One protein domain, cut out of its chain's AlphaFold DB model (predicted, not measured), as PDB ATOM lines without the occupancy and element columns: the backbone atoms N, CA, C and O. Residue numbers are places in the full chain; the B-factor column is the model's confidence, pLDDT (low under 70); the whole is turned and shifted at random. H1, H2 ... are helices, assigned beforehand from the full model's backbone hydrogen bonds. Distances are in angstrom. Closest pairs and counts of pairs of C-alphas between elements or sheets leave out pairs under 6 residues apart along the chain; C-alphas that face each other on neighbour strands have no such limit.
ATOM      1  N   ALA A   8       6.086 -38.407  -3.264       94.12
ATOM      2  CA  ALA A   8       6.526 -37.692  -2.064       94.12
ATOM      3  C   ALA A   8       6.429 -38.552  -0.791       94.12
ATOM      4  O   ALA A   8       7.337 -38.538   0.034       94.12
ATOM      5  N   MET A   9       5.362 -39.347  -0.659       94.12
ATOM      6  CA  MET A   9       5.166 -40.235   0.488       94.12
ATOM      7  C   MET A   9       6.153 -41.406   0.464       94.12
ATOM      8  O   MET A   9       6.737 -41.728   1.493       94.12
ATOM      9  N   LEU A  10       6.382 -42.008  -0.709       94.94
ATOM     10  CA  LEU A  10       7.356 -43.094  -0.871       94.94
ATOM     11  C   LEU A  10       8.779 -42.628  -0.546       94.94
ATOM     12  O   LEU A  10       9.514 -43.316   0.157       94.94
ATOM     13  N   VAL A  11       9.156 -41.443  -1.029       95.88
ATOM     14  CA  VAL A  11      10.458 -40.832  -0.739       95.88
ATOM     15  C   VAL A  11      10.587 -40.542   0.752       95.88
ATOM     16  O   VAL A  11      11.610 -40.869   1.343       95.88
ATOM     17  N   TYR A  12       9.554 -39.983   1.383       95.94
ATOM     18  CA  TYR A  12       9.579 -39.697   2.815       95.94
ATOM     19  C   TYR A  12       9.742 -40.963   3.671       95.94
ATOM     20  O   TYR A  12      10.582 -40.980   4.565       95.94
ATOM     21  N   GLN A  13       9.027 -42.045   3.345       94.94
ATOM     22  CA  GLN A  13       9.173 -43.340   4.022       94.94
ATOM     23  C   GLN A  13      10.587 -43.924   3.893       94.94
ATOM     24  O   GLN A  13      11.079 -44.541   4.832       94.94
ATOM     25  N   GLN A  14      11.255 -43.714   2.755       95.69
ATOM     26  CA  GLN A  14      12.652 -44.125   2.569       95.69
ATOM     27  C   GLN A  14      13.638 -43.222   3.314       95.69
ATOM     28  O   GLN A  14      14.646 -43.694   3.835       95.69
ATOM     29  N   LEU A  15      13.361 -41.920   3.384       95.56
ATOM     30  CA  LEU A  15      14.194 -40.980   4.128       95.56
ATOM     31  C   LEU A  15      14.135 -41.250   5.632       95.56
ATOM     32  O   LEU A  15      15.178 -41.218   6.286       95.56
ATOM     33  N   TYR A  16      12.944 -41.512   6.165       95.25
ATOM     34  CA  TYR A  16      12.680 -41.698   7.589       95.25
ATOM     35  C   TYR A  16      11.934 -43.022   7.820       95.25
ATOM     36  O   TYR A  16      10.724 -43.014   8.050       95.25
ATOM     37  N   PRO A  17      12.635 -44.172   7.772       93.12
ATOM     38  CA  PRO A  17      12.006 -45.479   7.978       93.12
ATOM     39  C   PRO A  17      11.448 -45.638   9.400       93.12
ATOM     40  O   PRO A  17      10.439 -46.308   9.604       93.12
ATOM     41  N   THR A  18      12.082 -44.987  10.377       92.94
ATOM     42  CA  THR A  18      11.635 -44.903  11.771       92.94
ATOM     43  C   THR A  18      11.601 -43.432  12.201       92.94
ATOM     44  O   THR A  18      12.602 -42.934  12.721       92.94
ATOM     45  N   PRO A  19      10.504 -42.702  11.931       90.56
ATOM     46  CA  PRO A  19      10.430 -41.274  12.225       90.56
ATOM     47  C   PRO A  19      10.419 -41.025  13.738       90.56
ATOM     48  O   PRO A  19       9.654 -41.645  14.478       90.56
ATOM     49  N   THR A  20      11.266 -40.103  14.191       93.44
ATOM     50  CA  THR A  20      11.333 -39.647  15.587       93.44
ATOM     51  C   THR A  20      10.577 -38.324  15.748       93.44
ATOM     52  O   THR A  20      10.375 -37.597  14.785       93.44
ATOM     53  N   SER A  21      10.202 -37.947  16.976       89.50
ATOM     54  CA  SER A  21       9.577 -36.641  17.283       89.50
ATOM     55  C   SER A  21      10.396 -35.423  16.808       89.50
ATOM     56  O   SER A  21       9.839 -34.376  16.483       89.50
ATOM     57  N   ALA A  22      11.724 -35.553  16.732       92.00
ATOM     58  CA  ALA A  22      12.606 -34.494  16.240       92.00
ATOM     59  C   ALA A  22      12.594 -34.340  14.705       92.00
ATOM     60  O   ALA A  22      13.023 -33.300  14.191       92.00
ATOM     61  N   ASP A  23      12.128 -35.362  13.984       92.25
ATOM     62  CA  ASP A  23      12.116 -35.392  12.527       92.25
ATOM     63  C   ASP A  23      10.915 -34.609  11.965       92.25
ATOM     64  O   ASP A  23       9.865 -34.507  12.605       92.25
ATOM     65  N   PRO A  24      11.046 -34.013  10.766       93.81
ATOM     66  CA  PRO A  24       9.925 -33.356  10.100       93.81
ATOM     67  C   PRO A  24       8.801 -34.368   9.831       93.81
ATOM     68  O   PRO A  24       9.119 -35.437   9.333       93.81
ATOM     69  N   PRO A  25       7.516 -34.045  10.078       92.62
ATOM     70  CA  PRO A  25       6.420 -35.021  10.014       92.62
ATOM     71  C   PRO A  25       6.078 -35.496   8.595       92.62
ATOM     72  O   PRO A  25       5.593 -36.612   8.432       92.62
ATOM     73  N   ASP A  26       6.348 -34.666   7.583       93.69
ATOM     74  CA  ASP A  26       6.039 -34.935   6.178       93.69
ATOM     75  C   ASP A  26       7.151 -34.421   5.248       93.69
ATOM     76  O   ASP A  26       7.980 -33.578   5.617       93.69
ATOM     77  N   PHE A  27       7.120 -34.858   3.983       94.81
ATOM     78  CA  PHE A  27       8.059 -34.411   2.948       94.81
ATOM     79  C   PHE A  27       8.135 -32.878   2.774       94.81
ATOM     80  O   PHE A  27       9.250 -32.359   2.704       94.81
ATOM     81  N   PRO A  28       7.020 -32.113   2.753       94.12
ATOM     82  CA  PRO A  28       7.091 -30.654   2.628       94.12
ATOM     83  C   PRO A  28       7.808 -29.980   3.806       94.12
ATOM     84  O   PRO A  28       8.516 -28.995   3.618       94.12
ATOM     85  N   GLN A  29       7.691 -30.530   5.018       95.31
ATOM     86  CA  GLN A  29       8.400 -30.001   6.187       95.31
ATOM     87  C   GLN A  29       9.898 -30.316   6.122       95.31
ATOM     88  O   GLN A  29      10.730 -29.466   6.441       95.31
ATOM     89  N   HIS A  30      10.257 -31.508   5.635       95.50
ATOM     90  CA  HIS A  30      11.649 -31.854   5.352       95.50
ATOM     91  C   HIS A  30      12.268 -30.912   4.307       95.50
ATOM     92  O   HIS A  30      13.399 -30.451   4.468       95.50
ATOM     93  N   LEU A  31      11.502 -30.584   3.264       96.06
ATOM     94  CA  LEU A  31      11.904 -29.660   2.210       96.06
ATOM     95  C   LEU A  31      12.247 -28.269   2.764       96.06
ATOM     96  O   LEU A  31      13.348 -27.775   2.518       96.06
ATOM     97  N   ILE A  32      11.315 -27.650   3.495       95.00
ATOM     98  CA  ILE A  32      11.456 -26.276   4.003       95.00
ATOM     99  C   ILE A  32      12.607 -26.182   5.004       95.00
ATOM    100  O   ILE A  32      13.417 -25.261   4.930       95.00
ATOM    101  N   ARG A  33      12.707 -27.151   5.919       94.50
ATOM    102  CA  ARG A  33      13.695 -27.115   7.000       94.50
ATOM    103  C   ARG A  33      15.120 -27.391   6.520       94.50
ATOM    104  O   ARG A  33      16.059 -26.803   7.053       94.50
ATOM    105  N   HIS A  34      15.281 -28.281   5.540       96.00
ATOM    106  CA  HIS A  34      16.593 -28.810   5.169       96.00
ATOM    107  C   HIS A  34      16.959 -28.542   3.709       96.00
ATOM    108  O   HIS A  34      17.957 -27.876   3.439       96.00
ATOM    109  N   LEU A  35      16.164 -29.039   2.758       96.75
ATOM    110  CA  LEU A  35      16.561 -29.045   1.347       96.75
ATOM    111  C   LEU A  35      16.655 -27.630   0.759       96.75
ATOM    112  O   LEU A  35      17.642 -27.308   0.105       96.75
ATOM    113  N   ILE A  36      15.677 -26.757   1.011       95.56
ATOM    114  CA  ILE A  36      15.720 -25.380   0.488       95.56
ATOM    115  C   ILE A  36      16.939 -24.634   1.044       95.56
ATOM    116  O   ILE A  36      17.653 -23.974   0.290       95.56
ATOM    117  N   THR A  37      17.227 -24.791   2.335       95.94
ATOM    118  CA  THR A  37      18.398 -24.187   2.983       95.94
ATOM    119  C   THR A  37      19.704 -24.647   2.334       95.94
ATOM    120  O   THR A  37      20.539 -23.818   1.980       95.94
ATOM    121  N   GLU A  38      19.869 -25.952   2.101       96.94
ATOM    122  CA  GLU A  38      21.052 -26.502   1.423       96.94
ATOM    123  C   GLU A  38      21.199 -25.968  -0.015       96.94
ATOM    124  O   GLU A  38      22.297 -25.590  -0.425       96.94
ATOM    125  N   VAL A  39      20.097 -25.852  -0.769       96.62
ATOM    126  CA  VAL A  39      20.101 -25.262  -2.122       96.62
ATOM    127  C   VAL A  39      20.546 -23.801  -2.096       96.62
ATOM    128  O   VAL A  39      21.326 -23.386  -2.959       96.62
ATOM    129  N   ARG A  40      20.088 -23.015  -1.116       95.25
ATOM    130  CA  ARG A  40      20.505 -21.613  -0.963       95.25
ATOM    131  C   ARG A  40      22.002 -21.506  -0.691       95.25
ATOM    132  O   ARG A  40      22.670 -20.708  -1.346       95.25
ATOM    133  N   ILE A  41      22.532 -22.344   0.202       95.56
ATOM    134  CA  ILE A  41      23.970 -22.387   0.507       95.56
ATOM    135  C   ILE A  41      24.775 -22.752  -0.746       95.56
ATOM    136  O   ILE A  41      25.761 -22.088  -1.055       95.56
ATOM    137  N   GLU A  42      24.352 -23.765  -1.507       95.56
ATOM    138  CA  GLU A  42      25.024 -24.150  -2.755       95.56
ATOM    139  C   GLU A  42      25.004 -23.030  -3.796       95.56
ATOM    140  O   GLU A  42      26.003 -22.779  -4.468       95.56
ATOM    141  N   THR A  43      23.869 -22.351  -3.932       94.75
ATOM    142  CA  THR A  43      23.693 -21.268  -4.903       94.75
ATOM    143  C   THR A  43      24.598 -20.090  -4.559       94.75
ATOM    144  O   THR A  43      25.326 -19.607  -5.424       94.75
ATOM    145  N   GLN A  44      24.640 -19.699  -3.282       93.62
ATOM    146  CA  GLN A  44      25.554 -18.673  -2.791       93.62
ATOM    147  C   GLN A  44      27.021 -19.095  -2.953       93.62
ATOM    148  O   GLN A  44      27.856 -18.290  -3.345       93.62
ATOM    149  N   ARG A  45      27.356 -20.368  -2.716       92.81
ATOM    150  CA  ARG A  45      28.720 -20.880  -2.915       92.81
ATOM    151  C   ARG A  45      29.145 -20.861  -4.384       92.81
ATOM    152  O   ARG A  45      30.320 -20.652  -4.669       92.81
ATOM    153  N   PHE A  46      28.217 -21.120  -5.300       92.38
ATOM    154  CA  PHE A  46      28.515 -21.255  -6.722       92.38
ATOM    155  C   PHE A  46      28.554 -19.920  -7.465       92.38
ATOM    156  O   PHE A  46      29.483 -19.694  -8.234       92.38
ATOM    157  N   TYR A  47      27.575 -19.043  -7.228       90.88
ATOM    158  CA  TYR A  47      27.486 -17.731  -7.881       90.88
ATOM    159  C   TYR A  47      28.107 -16.602  -7.048       90.88
ATOM    160  O   TYR A  47      28.374 -15.519  -7.564       90.88
ATOM    161  N   GLY A  48      28.348 -16.826  -5.755       88.38
ATOM    162  CA  GLY A  48      28.729 -15.777  -4.813       88.38
ATOM    163  C   GLY A  48      27.512 -14.958  -4.383       88.38
ATOM    164  O   GLY A  48      26.983 -15.152  -3.290       88.38
ATOM    165  N   GLY A  49      27.072 -14.036  -5.241       85.00
ATOM    166  CA  GLY A  49      25.928 -13.147  -5.007       85.00
ATOM    167  C   GLY A  49      24.598 -13.695  -5.537       85.00
ATOM    168  O   GLY A  49      24.571 -14.514  -6.449       85.00
ATOM    169  N   LEU A  50      23.483 -13.228  -4.958       86.19
ATOM    170  CA  LEU A  50      22.103 -13.492  -5.425       86.19
ATOM    171  C   LEU A  50      21.515 -12.304  -6.214       86.19
ATOM    172  O   LEU A  50      20.300 -12.153  -6.352       86.19
ATOM    173  N   ASP A  51      22.373 -11.405  -6.677       90.00
ATOM    174  CA  ASP A  51      22.026 -10.207  -7.432       90.00
ATOM    175  C   ASP A  51      21.675 -10.529  -8.889       90.00
ATOM    176  O   ASP A  51      20.745  -9.935  -9.446       90.00
ATOM    177  N   THR A  52      22.348 -11.513  -9.485       91.06
ATOM    178  CA  THR A  52      22.093 -11.944 -10.862       91.06
ATOM    179  C   THR A  52      20.821 -12.790 -10.987       91.06
ATOM    180  O   THR A  52      20.415 -13.525 -10.083       91.06
ATOM    181  N   SER A  63      17.994 -34.702 -11.970       95.94
ATOM    182  CA  SER A  63      18.330 -35.827 -12.850       95.94
ATOM    183  C   SER A  63      19.683 -35.636 -13.551       95.94
ATOM    184  O   SER A  63      20.208 -36.571 -14.151       95.94
ATOM    185  N   HIS A  64      20.267 -34.433 -13.493       95.75
ATOM    186  CA  HIS A  64      21.529 -34.111 -14.156       95.75
ATOM    187  C   HIS A  64      22.727 -34.461 -13.248       95.75
ATOM    188  O   HIS A  64      22.853 -33.877 -12.164       95.75
ATOM    189  N   PRO A  65      23.642 -35.367 -13.656       95.75
ATOM    190  CA  PRO A  65      24.703 -35.863 -12.774       95.75
ATOM    191  C   PRO A  65      25.619 -34.781 -12.169       95.75
ATOM    192  O   PRO A  65      25.909 -34.870 -10.975       95.75
ATOM    193  N   PRO A  66      26.042 -33.730 -12.903       95.12
ATOM    194  CA  PRO A  66      26.819 -32.632 -12.321       95.12
ATOM    195  C   PRO A  66      26.108 -31.905 -11.174       95.12
ATOM    196  O   PRO A  66      26.742 -31.577 -10.172       95.12
ATOM    197  N   HIS A  67      24.793 -31.686 -11.282       95.75
ATOM    198  CA  HIS A  67      24.021 -31.051 -10.212       95.75
ATOM    199  C   HIS A  67      23.868 -31.981  -9.013       95.75
ATOM    200  O   HIS A  67      24.081 -31.547  -7.885       95.75
ATOM    201  N   ARG A  68      23.582 -33.271  -9.254       96.75
ATOM    202  CA  ARG A  68      23.537 -34.278  -8.183       96.75
ATOM    203  C   ARG A  68      24.861 -34.331  -7.433       96.75
ATOM    204  O   ARG A  68      24.854 -34.304  -6.215       96.75
ATOM    205  N   LYS A  69      25.995 -34.333  -8.141       96.56
ATOM    206  CA  LYS A  69      27.325 -34.357  -7.520       96.56
ATOM    207  C   LYS A  69      27.581 -33.132  -6.639       96.56
ATOM    208  O   LYS A  69      28.118 -33.283  -5.551       96.56
ATOM    209  N   ARG A  70      27.203 -31.935  -7.098       96.06
ATOM    210  CA  ARG A  70      27.344 -30.695  -6.317       96.06
ATOM    211  C   ARG A  70      26.481 -30.717  -5.056       96.06
ATOM    212  O   ARG A  70      26.983 -30.472  -3.964       96.06
ATOM    213  N   LEU A  71      25.209 -31.078  -5.206       97.06
ATOM    214  CA  LEU A  71      24.246 -31.126  -4.106       97.06
ATOM    215  C   LEU A  71      24.483 -32.309  -3.153       97.06
ATOM    216  O   LEU A  71      24.149 -32.223  -1.980       97.06
ATOM    217  N   ALA A  72      25.105 -33.400  -3.606       97.12
ATOM    218  CA  ALA A  72      25.435 -34.549  -2.761       97.12
ATOM    219  C   ALA A  72      26.487 -34.236  -1.682       97.12
ATOM    220  O   ALA A  72      26.711 -35.062  -0.803       97.12
ATOM    221  N   ASN A  73      27.114 -33.056  -1.724       96.31
ATOM    222  CA  ASN A  73      27.970 -32.575  -0.639       96.31
ATOM    223  C   ASN A  73      27.177 -32.256   0.636       96.31
ATOM    224  O   ASN A  73      27.763 -32.203   1.715       96.31
ATOM    225  N   PHE A  74      25.868 -32.030   0.520       97.44
ATOM    226  CA  PHE A  74      25.007 -31.742   1.655       97.44
ATOM    227  C   PHE A  74      24.309 -33.009   2.153       97.44
ATOM    228  O   PHE A  74      23.890 -33.861   1.365       97.44
ATOM    229  N   GLN A  75      24.181 -33.138   3.474       96.75
ATOM    230  CA  GLN A  75      23.718 -34.364   4.122       96.75
ATOM    231  C   GLN A  75      22.297 -34.756   3.698       96.75
ATOM    232  O   GLN A  75      22.041 -35.937   3.432       96.75
ATOM    233  N   HIS A  76      21.365 -33.802   3.630       97.06
ATOM    234  CA  HIS A  76      19.969 -34.116   3.328       97.06
ATOM    235  C   HIS A  76      19.762 -34.392   1.834       97.06
ATOM    236  O   HIS A  76      19.101 -35.373   1.491       97.06
ATOM    237  N   HIS A  77      20.414 -33.642   0.943       97.62
ATOM    238  CA  HIS A  77      20.445 -33.971  -0.487       97.62
ATOM    239  C   HIS A  77      21.107 -35.318  -0.785       97.62
ATOM    240  O   HIS A  77      20.594 -36.074  -1.608       97.62
ATOM    241  N   ALA A  78      22.210 -35.663  -0.115       97.75
ATOM    242  CA  ALA A  78      22.853 -36.964  -0.284       97.75
ATOM    243  C   ALA A  78      21.895 -38.115   0.059       97.75
ATOM    244  O   ALA A  78      21.795 -39.085  -0.695       97.75
ATOM    245  N   ARG A  79      21.144 -37.990   1.163       97.25
ATOM    246  CA  ARG A  79      20.100 -38.956   1.551       97.25
ATOM    247  C   ARG A  79      18.955 -39.000   0.542       97.25
ATOM    248  O   ARG A  79      18.529 -40.088   0.170       97.25
ATOM    249  N   LEU A  80      18.498 -37.843   0.065       97.44
ATOM    250  CA  LEU A  80      17.452 -37.742  -0.954       97.44
ATOM    251  C   LEU A  80      17.850 -38.456  -2.248       97.44
ATOM    252  O   LEU A  80      17.067 -39.224  -2.798       97.44
ATOM    253  N   PHE A  81      19.077 -38.241  -2.720       97.62
ATOM    254  CA  PHE A  81      19.566 -38.887  -3.930       97.62
ATOM    255  C   PHE A  81      19.691 -40.398  -3.775       97.62
ATOM    256  O   PHE A  81      19.309 -41.102  -4.703       97.62
ATOM    257  N   ARG A  82      20.142 -40.887  -2.614       97.38
ATOM    258  CA  ARG A  82      20.127 -42.326  -2.317       97.38
ATOM    259  C   ARG A  82      18.705 -42.882  -2.369       97.38
ATOM    260  O   ARG A  82      18.468 -43.827  -3.106       97.38
ATOM    261  N   ALA A  83      17.744 -42.218  -1.725       96.94
ATOM    262  CA  ALA A  83      16.340 -42.631  -1.768       96.94
ATOM    263  C   ALA A  83      15.765 -42.654  -3.199       96.94
ATOM    264  O   ALA A  83      14.970 -43.530  -3.532       96.94
ATOM    265  N   PHE A  84      16.161 -41.718  -4.067       97.00
ATOM    266  CA  PHE A  84      15.758 -41.731  -5.478       97.00
ATOM    267  C   PHE A  84      16.323 -42.930  -6.238       97.00
ATOM    268  O   PHE A  84      15.605 -43.524  -7.044       97.00
ATOM    269  N   ASP A  85      17.588 -43.266  -5.985       96.62
ATOM    270  CA  ASP A  85      18.270 -44.382  -6.634       96.62
ATOM    271  C   ASP A  85      17.711 -45.727  -6.133       96.62
ATOM    272  O   ASP A  85      17.409 -46.602  -6.946       96.62
ATOM    273  N   ASP A  86      17.451 -45.855  -4.828       96.88
ATOM    274  CA  ASP A  86      16.864 -47.048  -4.203       96.88
ATOM    275  C   ASP A  86      15.427 -47.308  -4.688       96.88
ATOM    276  O   ASP A  86      15.042 -48.444  -4.968       96.88
ATOM    277  N   LEU A  87      14.630 -46.246  -4.857       95.06
ATOM    278  CA  LEU A  87      13.273 -46.314  -5.419       95.06
ATOM    279  C   LEU A  87      13.240 -46.381  -6.951       95.06
ATOM    280  O   LEU A  87      12.141 -46.422  -7.529       95.06
ATOM    281  N   GLN A  88      14.413 -46.333  -7.594       95.56
ATOM    282  CA  GLN A  88      14.599 -46.290  -9.043       95.56
ATOM    283  C   GLN A  88      13.647 -45.283  -9.703       95.56
ATOM    284  O   GLN A  88      12.858 -45.617 -10.592       95.56
ATOM    285  N   LEU A  89      13.642 -44.045  -9.198       94.94
ATOM    286  CA  LEU A  89      12.793 -42.993  -9.751       94.94
ATOM    287  C   LEU A  89      13.257 -42.614 -11.158       94.94
ATOM    288  O   LEU A  89      14.442 -42.402 -11.418       94.94
ATOM    289  N   THR A  90      12.302 -42.493 -12.073       95.25
ATOM    290  CA  THR A  90      12.587 -42.021 -13.429       95.25
ATOM    291  C   THR A  90      12.858 -40.511 -13.434       95.25
ATOM    292  O   THR A  90      12.327 -39.786 -12.589       95.25
ATOM    293  N   PRO A  91      13.618 -39.981 -14.413       94.62
ATOM    294  CA  PRO A  91      13.901 -38.547 -14.492       94.62
ATOM    295  C   PRO A  91      12.644 -37.671 -14.521       94.62
ATOM    296  O   PRO A  91      12.645 -36.581 -13.954       94.62
ATOM    297  N   THR A  92      11.572 -38.158 -15.151       94.25
ATOM    298  CA  THR A  92      10.266 -37.490 -15.205       94.25
ATOM    299  C   THR A  92       9.591 -37.440 -13.840       94.25
ATOM    300  O   THR A  92       9.092 -36.392 -13.450       94.25
ATOM    301  N   GLU A  93       9.631 -38.538 -13.081       95.00
ATOM    302  CA  GLU A  93       9.081 -38.594 -11.720       95.00
ATOM    303  C   GLU A  93       9.841 -37.663 -10.770       95.00
ATOM    304  O   GLU A  93       9.229 -36.984  -9.947       95.00
ATOM    305  N   ILE A  94      11.167 -37.588 -10.923       95.94
ATOM    306  CA  ILE A  94      12.010 -36.655 -10.170       95.94
ATOM    307  C   ILE A  94      11.644 -35.210 -10.527       95.94
ATOM    308  O   ILE A  94      11.426 -34.402  -9.630       95.94
ATOM    309  N   SER A  95      11.523 -34.869 -11.815       94.06
ATOM    310  CA  SER A  95      11.100 -33.524 -12.237       94.06
ATOM    311  C   SER A  95       9.693 -33.156 -11.754       94.06
ATOM    312  O   SER A  95       9.446 -31.995 -11.435       94.06
ATOM    313  N   ASP A  96       8.782 -34.126 -11.663       93.69
ATOM    314  CA  ASP A  96       7.429 -33.902 -11.153       93.69
ATOM    315  C   ASP A  96       7.381 -33.673  -9.640       93.69
ATOM    316  O   ASP A  96       6.538 -32.897  -9.181       93.69
ATOM    317  N   LEU A  97       8.269 -34.326  -8.882       94.50
ATOM    318  CA  LEU A  97       8.426 -34.137  -7.438       94.50
ATOM    319  C   LEU A  97       9.142 -32.816  -7.112       94.50
ATOM    320  O   LEU A  97       8.747 -32.111  -6.185       94.50
ATOM    321  N   CYS A  98      10.191 -32.485  -7.865       94.88
ATOM    322  CA  CYS A  98      11.087 -31.356  -7.620       94.88
ATOM    323  C   CYS A  98      10.522 -30.014  -8.103       94.88
ATOM    324  O   CYS A  98      11.064 -29.397  -9.021       94.88
ATOM    325  N   LYS A  99       9.442 -29.550  -7.465       94.44
ATOM    326  CA  LYS A  99       8.760 -28.278  -7.765       94.44
ATOM    327  C   LYS A  99       8.919 -27.273  -6.627       94.44
ATOM    328  O   LYS A  99       7.965 -26.941  -5.934       94.44
ATOM    329  N   TRP A 100      10.142 -26.805  -6.421       94.75
ATOM    330  CA  TRP A 100      10.464 -25.807  -5.396       94.75
ATOM    331  C   TRP A 100      11.535 -24.826  -5.877       94.75
ATOM    332  O   TRP A 100      12.103 -24.989  -6.963       94.75
ATOM    333  N   GLU A 101      11.797 -23.788  -5.085       92.81
ATOM    334  CA  GLU A 101      12.787 -22.757  -5.400       92.81
ATOM    335  C   GLU A 101      14.172 -23.352  -5.700       92.81
ATOM    336  O   GLU A 101      14.612 -24.320  -5.083       92.81
TER     337      GLU A 101
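This is residues 8 to 52 and 63 to 101 of the 314 residues of an uncharacterized protein of Microthyrium microscopicum (UniProt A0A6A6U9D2). A long kinked helix, H2, has the shorter H1, H3, H4 and H5 gathered on one side of it, with H4 meeting H2 by its residues 76 to 77 alone and leading away from it at a steep tilt, and residues 17 to 23 sticking out. The printed part has 84 residues, is all helix with five named helices, H1 to H5 in order, and is compact: radius of gyration of the C-alphas 13.3 A, spans 39 by 30 by 20 A.

Start at H1, residues 8 to 15: it touches residue 27 alone of H2, residues 27 to 47, with C-alphas 12 and 27 closest at 5.5 A. Residues 34 to 38 of H2 touch H4, residues 75 to 86, closest at C-alphas 35 and 76, 6.4 A. Every O i to N i+4 pair is within hydrogen-bond range in H1, H4, H3, residues 65 to 71, and H5, residues 91 to 97; in H2, 15 of 17.

Find C-alpha 8 at (6.526, -37.692, -2.064). H2 runs 27.8 A, H4 16.6 A. H5 ends at C-alpha 97, (8.426, -34.137, -7.438).

Residues 53 to 62 are not printed; C-alphas 52 and 63 are 24.3 A apart. H1 to H2 is a long link. No printed residue is under 70 in pLDDT.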